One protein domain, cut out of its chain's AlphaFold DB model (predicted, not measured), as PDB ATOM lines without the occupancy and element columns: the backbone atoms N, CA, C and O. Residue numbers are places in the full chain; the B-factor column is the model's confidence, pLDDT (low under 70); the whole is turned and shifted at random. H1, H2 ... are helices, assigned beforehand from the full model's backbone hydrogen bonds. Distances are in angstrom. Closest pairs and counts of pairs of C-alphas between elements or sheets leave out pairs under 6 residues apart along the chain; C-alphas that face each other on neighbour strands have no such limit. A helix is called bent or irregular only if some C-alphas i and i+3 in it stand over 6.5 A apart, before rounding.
ATOM      1  N   TYR A   2     194.016 176.920 253.247       78.81
ATOM      2  CA  TYR A   2     195.431 176.888 253.668       78.81
ATOM      3  C   TYR A   2     195.636 175.930 254.847       78.81
ATOM      4  O   TYR A   2     194.673 175.632 255.561       78.81
ATOM      5  N   ARG A   3     196.863 175.450 255.055       78.19
ATOM      6  CA  ARG A   3     197.202 174.478 256.099       78.19
ATOM      7  C   ARG A   3     198.553 174.781 256.746       78.19
ATOM      8  O   ARG A   3     199.587 174.796 256.081       78.19
ATOM      9  N   PHE A   4     198.549 174.956 258.064       74.50
ATOM     10  CA  PHE A   4     199.785 175.021 258.841       74.50
ATOM     11  C   PHE A   4     200.372 173.636 259.099       74.50
ATOM     12  O   PHE A   4     199.644 172.642 259.188       74.50
ATOM     13  N   LYS A   5     201.691 173.577 259.305       70.19
ATOM     14  CA  LYS A   5     202.352 172.364 259.781       70.19
ATOM     15  C   LYS A   5     201.716 171.862 261.083       70.19
ATOM     16  O   LYS A   5     201.661 172.566 262.086       70.19
ATOM     17  N   GLY A   6     201.217 170.624 261.042       60.38
ATOM     18  CA  GLY A   6     200.539 169.968 262.165       60.38
ATOM     19  C   GLY A   6     199.006 170.029 262.134       60.38
ATOM     20  O   GLY A   6     198.370 169.311 262.905       60.38
ATOM     21  N   GLU A   7     198.387 170.802 261.236       72.38
ATOM     22  CA  GLU A   7     196.928 170.823 261.076       72.38
ATOM     23  C   GLU A   7     196.456 169.716 260.119       72.38
ATOM     24  O   GLU A   7     196.815 169.680 258.953       72.38
ATOM     25  N   LEU A   8     195.586 168.806 260.568       62.50
ATOM     26  CA  LEU A   8     195.102 167.704 259.718       62.50
ATOM     27  C   LEU A   8     194.126 168.148 258.612       62.50
ATOM     28  O   LEU A   8     193.873 167.385 257.679       62.50
ATOM     29  N   VAL A   9     193.556 169.352 258.721       74.00
ATOM     30  CA  VAL A   9     192.476 169.841 257.855       74.00
ATOM     31  C   VAL A   9     192.809 171.240 257.352       74.00
ATOM     32  O   VAL A   9     193.213 172.099 258.130       74.00
ATOM     33  N   ALA A  10     192.605 171.470 256.055       77.12
ATOM     34  CA  ALA A  10     192.767 172.787 255.459       77.12
ATOM     35  C   ALA A  10     191.660 173.743 255.941       77.12
ATOM     36  O   ALA A  10     190.483 173.379 256.008       77.12
ATOM     37  N   ARG A  11     192.030 174.982 256.263       81.81
ATOM     38  CA  ARG A  11     191.128 176.011 256.789       81.81
ATOM     39  C   ARG A  11     190.749 177.015 255.710       81.81
ATOM     40  O   ARG A  11     191.539 177.360 254.825       81.81
ATOM     41  N   GLN A  12     189.516 177.505 255.780       86.00
ATOM     42  CA  GLN A  12     189.070 178.631 254.967       86.00
ATOM     43  C   GLN A  12     189.383 179.936 255.701       86.00
ATOM     44  O   GLN A  12     189.055 180.075 256.874       86.00
ATOM     45  N   LEU A  13     190.004 180.886 255.000       90.19
ATOM     46  CA  LEU A  13     190.262 182.216 255.542       90.19
ATOM     47  C   LEU A  13     188.965 183.033 255.592       90.19
ATOM     48  O   LEU A  13     188.237 183.110 254.595       90.19
ATOM     49  N   THR A  14     188.727 183.693 256.719       91.81
ATOM     50  CA  THR A  14     187.641 184.647 256.966       91.81
ATOM     51  C   THR A  14     188.196 186.039 257.281       91.81
ATOM     52  O   THR A  14     189.386 186.206 257.538       91.81
ATOM     53  N   GLU A  15     187.346 187.068 257.261       91.31
ATOM     54  CA  GLU A  15     187.755 188.446 257.584       91.31
ATOM     55  C   GLU A  15     188.176 188.628 259.051       91.31
ATOM     56  O   GLU A  15     188.892 189.573 259.375       91.31
ATOM     57  N   GLN A  16     187.740 187.731 259.938       91.31
ATOM     58  CA  GLN A  16     188.032 187.777 261.370       91.31
ATOM     59  C   GLN A  16     189.417 187.206 261.707       91.31
ATOM     60  O   GLN A  16     189.935 187.466 262.794       91.31
ATOM     61  N   ASP A  17     190.040 186.479 260.777       92.06
ATOM     62  CA  ASP A  17     191.330 185.806 260.949       92.06
ATOM     63  C   ASP A  17     192.516 186.792 260.851       92.06
ATOM     64  O   ASP A  17     193.448 186.640 260.060       92.06
ATOM     65  N   THR A  18     192.472 187.861 261.647       91.88
ATOM     66  CA  THR A  18     193.377 189.017 261.533       91.88
ATOM     67  C   THR A  18     194.851 188.667 261.741       91.88
ATOM     68  O   THR A  18     195.711 189.236 261.070       91.88
ATOM     69  N   GLU A  19     195.163 187.713 262.620       91.94
ATOM     70  CA  GLU A  19     196.540 187.296 262.909       91.94
ATOM     71  C   GLU A  19     197.218 186.676 261.683       91.94
ATOM     72  O   GLU A  19     198.293 187.119 261.274       91.94
ATOM     73  N   ILE A  20     196.560 185.704 261.045       91.31
ATOM     74  CA  ILE A  20     197.082 185.047 259.842       91.31
ATOM     75  C   ILE A  20     197.060 185.985 258.635       91.31
ATOM     76  O   ILE A  20     197.992 185.969 257.838       91.31
ATOM     77  N   ILE A  21     196.064 186.871 258.519       94.81
ATOM     78  CA  ILE A  21     196.051 187.910 257.478       94.81
ATOM     79  C   ILE A  21     197.299 188.790 257.600       94.81
ATOM     80  O   ILE A  21     198.023 188.973 256.620       94.81
ATOM     81  N   ASN A  22     197.584 189.298 258.801       94.69
ATOM     82  CA  ASN A  22     198.753 190.139 259.040       94.69
ATOM     83  C   ASN A  22     200.054 189.374 258.785       94.69
ATOM     84  O   ASN A  22     200.942 189.896 258.115       94.69
ATOM     85  N   PHE A  23     200.148 188.127 259.252       92.94
ATOM     86  CA  PHE A  23     201.295 187.264 258.979       92.94
ATOM     87  C   PHE A  23     201.537 187.107 257.471       92.94
ATOM     88  O   PHE A  23     202.661 187.318 257.010       92.94
ATOM     89  N   LEU A  24     200.480 186.816 256.700       94.19
ATOM     90  CA  LEU A  24     200.584 186.595 255.260       94.19
ATOM     91  C   LEU A  24     201.122 187.825 254.530       94.19
ATOM     92  O   LEU A  24     202.026 187.729 253.691       94.19
ATOM     93  N   LEU A  25     200.562 188.985 254.871       96.25
ATOM     94  CA  LEU A  25     200.886 190.261 254.247       96.25
ATOM     95  C   LEU A  25     202.267 190.776 254.651       96.25
ATOM     96  O   LEU A  25     202.990 191.260 253.783       96.25
ATOM     97  N   GLU A  26     202.675 190.642 255.915       94.69
ATOM     98  CA  GLU A  26     204.005 191.070 256.368       94.69
ATOM     99  C   GLU A  26     205.119 190.226 255.746       94.69
ATOM    100  O   GLU A  26     206.142 190.758 255.302       94.69
ATOM    101  N   LYS A  27     204.911 188.913 255.621       93.69
ATOM    102  CA  LYS A  27     205.829 188.024 254.896       93.69
ATOM    103  C   LYS A  27     205.888 188.368 253.409       93.69
ATOM    104  O   LYS A  27     206.988 188.487 252.872       93.69
ATOM    105  N   SER A  28     204.739 188.595 252.764       95.62
ATOM    106  CA  SER A  28     204.682 189.050 251.367       95.62
ATOM    107  C   SER A  28     205.447 190.363 251.185       95.62
ATOM    108  O   SER A  28     206.321 190.463 250.335       95.62
ATOM    109  N   LYS A  29     205.232 191.346 252.059       95.69
ATOM    110  CA  LYS A  29     205.936 192.633 252.029       95.69
ATOM    111  C   LYS A  29     207.450 192.498 252.219       95.69
ATOM    112  O   LYS A  29     208.215 193.182 251.548       95.69
ATOM    113  N   THR A  30     207.879 191.636 253.140       94.06
ATOM    114  CA  THR A  30     209.290 191.497 253.530       94.06
ATOM    115  C   THR A  30     210.102 190.707 252.503       94.06
ATOM    116  O   THR A  30     211.209 191.118 252.145       94.06
ATOM    117  N   PHE A  31     209.559 189.578 252.043       94.50
ATOM    118  CA  PHE A  31     210.277 188.595 251.227       94.50
ATOM    119  C   PHE A  31     209.823 188.563 249.766       94.50
ATOM    120  O   PHE A  31     210.580 188.098 248.927       94.50
ATOM    121  N   TYR A  32     208.641 189.089 249.439       95.88
ATOM    122  CA  TYR A  32     208.049 189.042 248.095       95.88
ATOM    123  C   TYR A  32     207.469 190.413 247.685       95.88
ATOM    124  O   TYR A  32     206.278 190.528 247.377       95.88
ATOM    125  N   PRO A  33     208.273 191.494 247.694       96.19
ATOM    126  CA  PRO A  33     207.773 192.864 247.564       96.19
ATOM    127  C   PRO A  33     207.007 193.116 246.257       96.19
ATOM    128  O   PRO A  33     206.043 193.881 246.248       96.19
ATOM    129  N   GLU A  34     207.382 192.451 245.162       96.69
ATOM    130  CA  GLU A  34     206.663 192.544 243.887       96.69
ATOM    131  C   GLU A  34     205.228 192.000 243.998       96.69
ATOM    132  O   GLU A  34     204.276 192.661 243.577       96.69
ATOM    133  N   GLN A  35     205.056 190.844 244.650       96.75
ATOM    134  CA  GLN A  35     203.743 190.275 244.955       96.75
ATOM    135  C   GLN A  35     202.935 191.221 245.844       96.75
ATOM    136  O   GLN A  35     201.767 191.484 245.554       96.75
ATOM    137  N   TYR A  36     203.544 191.756 246.904       97.56
ATOM    138  CA  TYR A  36     202.866 192.673 247.819       97.56
ATOM    139  C   TYR A  36     202.357 193.929 247.097       97.56
ATOM    140  O   TYR A  36     201.202 194.325 247.269       97.56
ATOM    141  N   ASN A  37     203.181 194.527 246.236       97.56
ATOM    142  CA  ASN A  37     202.808 195.708 245.457       97.56
ATOM    143  C   ASN A  37     201.701 195.397 244.440       97.56
ATOM    144  O   ASN A  37     200.744 196.162 244.319       97.56
ATOM    145  N   ALA A  38     201.779 194.250 243.761       97.44
ATOM    146  CA  ALA A  38     200.737 193.788 242.849       97.44
ATOM    147  C   ALA A  38     199.383 193.605 243.554       97.44
ATOM    148  O   ALA A  38     198.350 194.024 243.030       97.44
ATOM    149  N   LEU A  39     199.390 193.025 244.759       97.19
ATOM    150  CA  LEU A  39     198.199 192.870 245.597       97.19
ATOM    151  C   LEU A  39     197.628 194.221 246.034       97.19
ATOM    152  O   LEU A  39     196.409 194.384 246.053       97.19
ATOM    153  N   CYS A  40     198.487 195.185 246.370       97.00
ATOM    154  CA  CYS A  40     198.041 196.533 246.701       97.00
ATOM    155  C   CYS A  40     197.319 197.194 245.524       97.00
ATOM    156  O   CYS A  40     196.210 197.702 245.685       97.00
ATOM    157  N   GLU A  41     197.916 197.140 244.334       97.25
ATOM    158  CA  GLU A  41     197.336 197.749 243.137       97.25
ATOM    159  C   GLU A  41     196.036 197.082 242.691       97.25
ATOM    160  O   GLU A  41     195.116 197.773 242.253       97.25
ATOM    161  N   GLU A  42     195.935 195.758 242.807       96.25
ATOM    162  CA  GLU A  42     194.733 195.036 242.389       96.25
ATOM    163  C   GLU A  42     193.521 195.375 243.262       96.25
ATOM    164  O   GLU A  42     192.418 195.567 242.751       96.25
ATOM    165  N   TYR A  43     193.717 195.493 244.576       96.06
ATOM    166  CA  TYR A  43     192.626 195.699 245.530       96.06
ATOM    167  C   TYR A  43     192.479 197.151 246.005       96.06
ATOM    168  O   TYR A  43     191.710 197.417 246.930       96.06
ATOM    169  N   LYS A  44     193.165 198.113 245.372       96.00
ATOM    170  CA  LYS A  44     193.214 199.521 245.811       96.00
ATOM    171  C   LYS A  44     191.854 200.196 245.987       96.00
ATOM    172  O   LYS A  44     191.711 201.064 246.839       96.00
ATOM    173  N   LEU A  45     190.838 199.783 245.225       95.94
ATOM    174  CA  LEU A  45     189.478 200.326 245.347       95.94
ATOM    175  C   LEU A  45     188.827 199.994 246.698       95.94
ATOM    176  O   LEU A  45     187.950 200.722 247.155       95.94
ATOM    177  N   SER A  46     189.263 198.921 247.359       94.44
ATOM    178  CA  SER A  46     188.777 198.520 248.681       94.44
ATOM    179  C   SER A  46     189.575 199.139 249.833       94.44
ATOM    180  O   SER A  46     189.218 198.908 250.986       94.44
ATOM    181  N   ALA A  47     190.606 199.949 249.559       92.31
ATOM    182  CA  ALA A  47     191.538 200.466 250.567       92.31
ATOM    183  C   ALA A  47     190.878 201.300 251.682       92.31
ATOM    184  O   ALA A  47     191.438 201.404 252.771       92.31
ATOM    185  N   MET A  48     189.684 201.863 251.447       93.69
ATOM    186  CA  MET A  48     188.932 202.582 252.485       93.69
ATOM    187  C   MET A  48     188.494 201.674 253.643       93.69
ATOM    188  O   MET A  48     188.400 202.139 254.776       93.69
ATOM    189  N   ASN A  49     188.253 200.385 253.387       94.44
ATOM    190  CA  ASN A  49     187.995 199.397 254.429       94.44
ATOM    191  C   ASN A  49     189.242 198.531 254.616       94.44
ATOM    192  O   ASN A  49     189.412 197.523 253.931       94.44
ATOM    193  N   LYS A  50     190.099 198.915 255.569       92.75
ATOM    194  CA  LYS A  50     191.378 198.236 255.824       92.75
ATOM    195  C   LYS A  50     191.211 196.735 256.076       92.75
ATOM    196  O   LYS A  50     191.937 195.949 255.481       92.75
ATOM    197  N   SER A  51     190.266 196.338 256.929       93.44
ATOM    198  CA  SER A  51     190.082 194.924 257.291       93.44
ATOM    199  C   SER A  51     189.721 194.085 256.068       93.44
ATOM    200  O   SER A  51     190.343 193.058 255.802       93.44
ATOM    201  N   TYR A  52     188.761 194.567 255.277       94.75
ATOM    202  CA  TYR A  52     188.331 193.884 254.062       94.75
ATOM    203  C   TYR A  52     189.425 193.882 252.985       94.75
ATOM    204  O   TYR A  52     189.666 192.872 252.329       94.75
ATOM    205  N   TYR A  53     190.137 194.996 252.830       96.31
ATOM    206  CA  TYR A  53     191.269 195.123 251.916       96.31
ATOM    207  C   TYR A  53     192.400 194.140 252.243       96.31
ATOM    208  O   TYR A  53     192.918 193.467 251.350       96.31
ATOM    209  N   ASP A  54     192.759 194.013 253.518       96.31
ATOM    210  CA  ASP A  54     193.782 193.077 253.981       96.31
ATOM    211  C   ASP A  54     193.335 191.628 253.762       96.31
ATOM    212  O   ASP A  54     194.085 190.825 253.200       96.31
ATOM    213  N   PHE A  55     192.079 191.319 254.097       96.50
ATOM    214  CA  PHE A  55     191.473 190.018 253.838       96.50
ATOM    215  C   PHE A  55     191.520 189.633 252.355       96.50
ATOM    216  O   PHE A  55     191.939 188.524 252.025       96.50
ATOM    217  N   LEU A  56     191.137 190.532 251.441       96.44
ATOM    218  CA  LEU A  56     191.158 190.255 250.002       96.44
ATOM    219  C   LEU A  56     192.565 189.912 249.505       96.44
ATOM    220  O   LEU A  56     192.728 188.948 248.750       96.44
ATOM    221  N   ARG A  57     193.575 190.666 249.954       97.06
ATOM    222  CA  ARG A  57     194.979 190.442 249.592       97.06
ATOM    223  C   ARG A  57     195.495 189.112 250.142       97.06
ATOM    224  O   ARG A  57     196.047 188.321 249.381       97.06
ATOM    225  N   ALA A  58     195.249 188.820 251.419       96.12
ATOM    226  CA  ALA A  58     195.641 187.556 252.044       96.12
ATOM    227  C   ALA A  58     194.937 186.349 251.399       96.12
ATOM    228  O   ALA A  58     195.581 185.365 251.039       96.12
ATOM    229  N   ARG A  59     193.627 186.452 251.144       94.81
ATOM    230  CA  ARG A  59     192.850 185.425 250.435       94.81
ATOM    231  C   ARG A  59     193.392 185.172 249.032       94.81
ATOM    232  O   ARG A  59     193.388 184.034 248.566       94.81
ATOM    233  N   ARG A  60     193.847 186.220 248.338       94.25
ATOM    234  CA  ARG A  60     194.447 186.092 247.008       94.25
ATOM    235  C   ARG A  60     195.780 185.353 247.052       94.25
ATOM    236  O   ARG A  60     195.994 184.537 246.165       94.25
ATOM    237  N   ILE A  61     196.622 185.598 248.061       93.56
ATOM    238  CA  ILE A  61     197.850 184.817 248.283       93.56
ATOM    239  C   ILE A  61     197.482 183.343 248.420       93.56
ATOM    240  O   ILE A  61     197.905 182.557 247.583       93.56
ATOM    241  N   ILE A  62     196.612 183.000 249.375       90.81
ATOM    242  CA  ILE A  62     196.201 181.612 249.634       90.81
ATOM    243  C   ILE A  62     195.720 180.933 248.350       90.81
ATOM    244  O   ILE A  62     196.269 179.925 247.931       90.81
ATOM    245  N   ASN A  63     194.748 181.526 247.658       89.62
ATOM    246  CA  ASN A  63     194.145 180.897 246.482       89.62
ATOM    247  C   ASN A  63     195.092 180.779 245.276       89.62
ATOM    248  O   ASN A  63     194.806 180.022 244.349       89.62
ATOM    249  N   CYS A  64     196.155 181.583 245.224       90.19
ATOM    250  CA  CYS A  64     197.112 181.565 244.123       90.19
ATOM    251  C   CYS A  64     198.381 180.769 244.425       90.19
ATOM    252  O   CYS A  64     199.059 180.401 243.469       90.19
ATOM    253  N   CYS A  65     198.707 180.573 245.702       87.50
ATOM    254  CA  CYS A  65     200.005 180.079 246.155       87.50
ATOM    255  C   CYS A  65     199.935 178.726 246.861       87.50
ATOM    256  O   CYS A  65     200.935 178.019 246.852       87.50
ATOM    257  N   PHE A  66     198.802 178.401 247.488       85.12
ATOM    258  CA  PHE A  66     198.651 177.256 248.386       85.12
ATOM    259  C   PHE A  66     197.704 176.236 247.761       85.12
ATOM    260  O   PHE A  66     196.585 176.578 247.348       85.12
ATOM    261  N   GLY A  67     198.178 175.002 247.600       70.75
ATOM    262  CA  GLY A  67     197.406 173.921 247.013       70.75
ATOM    263  C   GLY A  67     196.504 173.255 248.042       70.75
ATOM    264  O   GLY A  67     196.736 173.265 249.242       70.75
ATOM    265  N   GLU A  68     195.406 172.662 247.574       64.19
ATOM    266  CA  GLU A  68     194.446 172.015 248.480       64.19
ATOM    267  C   GLU A  68     194.767 170.536 248.753       64.19
ATOM    268  O   GLU A  68     194.082 169.928 249.571       64.19
ATOM    269  N   ASN A  69     195.748 169.927 248.067       57.06
ATOM    270  CA  ASN A  69     195.847 168.462 247.956       57.06
ATOM    271  C   ASN A  69     197.268 167.882 247.816       57.06
ATOM    272  O   ASN A  69     197.446 166.855 247.152       57.06
ATOM    273  N   ASP A  70     198.276 168.468 248.450       60.59
ATOM    274  CA  ASP A  70     199.588 167.828 248.545       60.59
ATOM    275  C   ASP A  70     199.881 167.300 249.968       60.59
ATOM    276  O   ASP A  70     199.072 167.409 250.899       60.59
ATOM    277  N   ARG A  71     201.007 166.598 250.121       64.62
ATOM    278  CA  ARG A  71     201.475 166.083 251.421       64.62
ATOM    279  C   ARG A  71     202.365 167.097 252.150       64.62
ATOM    280  O   ARG A  71     202.923 166.743 253.187       64.62
ATOM    281  N   GLU A  72     202.529 168.298 251.603       69.81
ATOM    282  CA  GLU A  72     203.411 169.335 252.125       69.81
ATOM    283  C   GLU A  72     202.600 170.425 252.835       69.81
ATOM    284  O   GLU A  72     201.377 170.512 252.747       69.81
ATOM    285  N   TRP A  73     203.261 171.190 253.690       73.81
ATOM    286  CA  TRP A  73     202.606 172.224 254.483       73.81
ATOM    287  C   TRP A  73     202.817 173.561 253.787       73.81
ATOM    288  O   TRP A  73     203.957 173.875 253.465       73.81
ATOM    289  N   ASP A  74     201.767 174.368 253.616       79.38
ATOM    290  CA  ASP A  74     201.886 175.691 252.978       79.38
ATOM    291  C   ASP A  74     202.860 176.599 253.736       79.38
ATOM    292  O   ASP A  74     203.575 177.419 253.155       79.38
ATOM    293  N   ILE A  75     202.853 176.458 255.064       81.25
ATOM    294  CA  ILE A  75     203.666 177.223 255.997       81.25
ATOM    295  C   ILE A  75     204.354 176.237 256.947       81.25
ATOM    296  O   ILE A  75     203.681 175.484 257.659       81.25
ATOM    297  N   ASP A  76     205.689 176.247 256.955       81.12
ATOM    298  CA  ASP A  76     206.499 175.428 257.865       81.12
ATOM    299  C   ASP A  76     206.608 176.038 259.283       81.12
ATOM    300  O   ASP A  76     206.088 177.121 259.561       81.12
ATOM    301  N   ASP A  77     207.302 175.346 260.196       76.44
ATOM    302  CA  ASP A  77     207.478 175.798 261.592       76.44
ATOM    303  C   ASP A  77     208.270 177.116 261.708       76.44
ATOM    304  O   ASP A  77     208.192 177.812 262.722       76.44
ATOM    305  N   GLU A  78     209.043 177.469 260.682       74.94
ATOM    306  CA  GLU A  78     209.841 178.698 260.609       74.94
ATOM    307  C   GLU A  78     209.069 179.842 259.914       74.94
ATOM    308  O   GLU A  78     209.533 180.991 259.819       74.94
ATOM    309  N   GLY A  79     207.847 179.560 259.455       76.12
ATOM    310  CA  GLY A  79     206.989 180.486 258.738       76.12
ATOM    311  C   GLY A  79     207.448 180.748 257.303       76.12
ATOM    312  O   GLY A  79     207.199 181.841 256.778       76.12
ATOM    313  N   ASN A  80     208.186 179.825 256.693       82.81
ATOM    314  CA  ASN A  80     208.521 179.853 255.273       82.81
ATOM    315  C   ASN A  80     207.340 179.346 254.452       82.81
ATOM    316  O   ASN A  80     206.563 178.516 254.917       82.81
ATOM    317  N   TYR A  81     207.209 179.864 253.233       84.19
ATOM    318  CA  TYR A  81     206.147 179.455 252.322       84.19
ATOM    319  C   TYR A  81     206.620 178.347 251.402       84.19
ATOM    320  O   TYR A  81     207.663 178.479 250.759       84.19
ATOM    321  N   HIS A  82     205.792 177.321 251.273       82.19
ATOM    322  CA  HIS A  82     205.871 176.348 250.200       82.19
ATOM    323  C   HIS A  82     204.917 176.799 249.094       82.19
ATOM    324  O   HIS A  82     203.703 176.680 249.211       82.19
ATOM    325  N   PHE A  83     205.465 177.414 248.042       82.94
ATOM    326  CA  PHE A  83     204.654 177.835 246.902       82.94
ATOM    327  C   PHE A  83     204.366 176.660 245.983       82.94
ATOM    328  O   PHE A  83     205.285 176.037 245.449       82.94
ATOM    329  N   GLU A  84     203.089 176.446 245.708       78.25
ATOM    330  CA  GLU A  84     202.636 175.436 244.772       78.25
ATOM    331  C   GLU A  84     202.145 176.042 243.460       78.25
ATOM    332  O   GLU A  84     201.554 177.126 243.398       78.25
ATOM    333  N   LEU A  85     202.302 175.275 242.379       75.50
ATOM    334  CA  LEU A  85     201.604 175.564 241.135       75.50
ATOM    335  C   LEU A  85     200.152 175.086 241.235       75.50
ATOM    336  O   LEU A  85     199.790 174.008 240.760       75.50
ATOM    337  N   VAL A  86     199.303 175.919 241.832       79.31
ATOM    338  CA  VAL A  86     197.868 175.645 241.944       79.31
ATOM    339  C   VAL A  86     197.235 175.562 240.547       79.31
ATOM    340  O   VAL A  86     197.557 176.348 239.647       79.31
ATOM    341  N   LYS A  87     196.284 174.634 240.357       78.88
ATOM    342  CA  LYS A  87     195.467 174.530 239.135       78.88
ATOM    343  C   LYS A  87     194.548 175.749 238.996       78.88
ATOM    344  O   LYS A  87     193.370 175.709 239.334       78.88
ATOM    345  N   CYS A  88     195.098 176.850 238.495       83.69
ATOM    346  CA  CYS A  88     194.370 178.091 238.281       83.69
ATOM    347  C   CYS A  88     193.671 178.067 236.910       83.69
ATOM    348  O   CYS A  88     194.355 178.052 235.885       83.69
ATOM    349  N   PRO A  89     192.329 178.147 236.844       84.12
ATOM    350  CA  PRO A  89     191.605 178.137 235.569       84.12
ATOM    351  C   PRO A  89     191.906 179.370 234.710       84.12
ATOM    352  O   PRO A  89     191.670 179.362 233.509       84.12
ATOM    353  N   ARG A  90     192.446 180.432 235.319       82.69
ATOM    354  CA  ARG A  90     192.785 181.688 234.646       82.69
ATOM    355  C   ARG A  90     194.266 181.806 234.301       82.69
ATOM    356  O   ARG A  90     194.698 182.909 234.001       82.69
ATOM    357  N   LEU A  91     195.062 180.734 234.384       81.81
ATOM    358  CA  LEU A  91     196.529 180.807 234.284       81.81
ATOM    359  C   LEU A  91     197.017 181.618 233.070       81.81
ATOM    360  O   LEU A  91     197.811 182.537 233.241       81.81
ATOM    361  N   ALA A  92     196.496 181.321 231.874       81.31
ATOM    362  CA  ALA A  92     196.895 181.972 230.622       81.31
ATOM    363  C   ALA A  92     196.405 183.428 230.478       81.31
ATOM    364  O   ALA A  92     196.945 184.182 229.679       81.31
ATOM    365  N   GLU A  93     195.398 183.829 231.255       89.19
ATOM    366  CA  GLU A  93     194.740 185.141 231.166       89.19
ATOM    367  C   GLU A  93     194.963 185.996 232.423       89.19
ATOM    368  O   GLU A  93     194.438 187.103 232.554       89.19
ATOM    369  N   CYS A  94     195.690 185.471 233.409       90.44
ATOM    370  CA  CYS A  94     195.860 186.132 234.688       90.44
ATOM    371  C   CYS A  94     196.823 187.310 234.531       90.44
ATOM    372  O   CYS A  94     198.014 187.120 234.293       90.44
ATOM    373  N   LYS A  95     196.318 188.522 234.782       92.88
ATOM    374  CA  LYS A  95     197.090 189.777 234.828       92.88
ATOM    375  C   LYS A  95     198.372 189.691 235.673       92.88
ATOM    376  O   LYS A  95     199.345 190.360 235.362       92.88
ATOM    377  N   TYR A  96     198.365 188.869 236.726       92.81
ATOM    378  CA  TYR A  96     199.487 188.687 237.657       92.81
ATOM    379  C   TYR A  96     200.077 187.273 237.615       92.81
ATOM    380  O   TYR A  96     200.562 186.762 238.633       92.81
ATOM    381  N   TYR A  97     199.989 186.606 236.463       90.44
ATOM    382  CA  TYR A  97     200.664 185.332 236.249       90.44
ATOM    383  C   TYR A  97     202.165 185.478 236.523       90.44
ATOM    384  O   TYR A  97     202.782 186.444 236.087       90.44
ATOM    385  N   LYS A  98     202.731 184.537 237.288       89.50
ATOM    386  CA  LYS A  98     204.120 184.550 237.784       89.50
ATOM    387  C   LYS A  98     204.525 185.748 238.652       89.50
ATOM    388  O   LYS A  98     205.683 185.854 239.015       89.50
ATOM    389  N   VAL A  99     203.582 186.610 239.027       93.06
ATOM    390  CA  VAL A  99     203.828 187.704 239.977       93.06
ATOM    391  C   VAL A  99     203.245 187.346 241.336       93.06
ATOM    392  O   VAL A  99     203.948 187.344 242.339       93.06
ATOM    393  N   ILE A 100     201.955 186.986 241.378       93.06
ATOM    394  CA  ILE A 100     201.308 186.592 242.636       93.06
ATOM    395  C   ILE A 100     201.476 185.098 242.908       93.06
ATOM    396  O   ILE A 100     201.765 184.737 244.038       93.06
ATOM    397  N   CYS A 101     201.288 184.238 241.904       89.12
ATOM    398  CA  CYS A 101     201.287 182.780 242.086       89.12
ATOM    399  C   CYS A 101     202.678 182.124 242.078       89.12
ATOM    400  O   CYS A 101     202.797 180.971 242.465       89.12
ATOM    401  N   GLN A 102     203.714 182.823 241.608       88.81
ATOM    402  CA  GLN A 102     205.110 182.364 241.663       88.81
ATOM    403  C   GLN A 102     206.002 183.560 242.006       88.81
ATOM    404  O   GLN A 102     206.711 184.063 241.138       88.81
ATOM    405  N   PRO A 103     205.887 184.100 243.225       92.38
ATOM    406  CA  PRO A 103     206.554 185.343 243.565       92.38
ATOM    407  C   PRO A 103     208.073 185.163 243.661       92.38
ATOM    408  O   PRO A 103     208.573 184.143 244.136       92.38
ATOM    409  N   THR A 104     208.813 186.191 243.257       92.25
ATOM    410  CA  THR A 104     210.277 186.205 243.354       92.25
ATOM    411  C   THR A 104     210.713 186.558 244.776       92.25
ATOM    412  O   THR A 104     210.290 187.580 245.321       92.25
ATOM    413  N   PHE A 105     211.574 185.731 245.373       92.88
ATOM    414  CA  PHE A 105     212.152 185.997 246.691       92.88
ATOM    415  C   PHE A 105     213.139 187.172 246.638       92.88
ATOM    416  O   PHE A 105     214.041 187.208 245.801       92.88
TER     417      PHE A 105
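What this domain is: This is residues 2 to 105 of the 171 residues of the protein "HTH luxR-type domain-containing protein" of bioreactor metagenome (UniProt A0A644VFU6). Three helices of similar length, H1, H2 and H3, form a small core in which each touches the other two at a steep slant, their centres making a triangle. A long chain with no named element, residues 66 to 105, leaves the far end of H3, loops out beside the first printed residues and then folds back to the beginning of H2. The printed part has 104 residues with three named helices, in the order H1, H2, H3, and no named strand; its class is all helix, though under half of the residues, 44, are in named elements. The whole is compact, with a radius of gyration of the C-alphas of 13.1 A, and spans 36 by 32 by 24 A.

How they stand to each other: The longest helix by residues is H3, residues 50 to 65. H1, residues 18 to 31, touches H3, and the closest C-alphas, those of Ile 21 and Ala 58, are 5.5 A apart. H1 and H3 run the same way at a steep tilt of 64 degrees. H2, residues 33 to 46, touches H3 as well, with the C-alphas of Ser 46 and Tyr 53 closest at 5.3 A. These two run opposite ways at a steep tilt of 48 degrees. H1 touches H2 with residues 25 to 29 alone, and H2 touches H1 with residues 35 to 37 alone; the closest C-alphas are those of Lys 29 and Tyr 36, 5.2 A apart. H1 and H2 run opposite ways at a steep tilt of 46 degrees. The packing of the three helices is mostly crossed, with no pair at a shallow tilt. In H1 and H3 every O i to N i+4 pair is within hydrogen-bond range; in H2 it is 8 of 10.

Where its parts are: H3 is 22.3 A long from C-alpha 50 at (191.378, 198.236, 255.824) to C-alpha 65 at (200.005, 180.079, 246.155). H1 begins at C-alpha 18, (193.377, 189.017, 261.533), and measures 19.8 A to C-alpha 31. H2 measures 19.9 A from C-alpha 33 to C-alpha 46 and is irregular: C-alphas 42 and 45 are 8.0 A apart, and its line is a rough one.

The domain as a whole: The two C-alphas farthest apart, those of Met 48 and Arg 71, are 38.6 A apart. The printed part has no cut. The links from H1 to H2 and from H2 to H3 are tight, with 1 and 3 residues between. Residues 2 to 17 and residues 66 to 105 hold no named element. The mean pLDDT of the printed part is 87.3; residue 6, residue 8 and residues 68 to 72 are under 70.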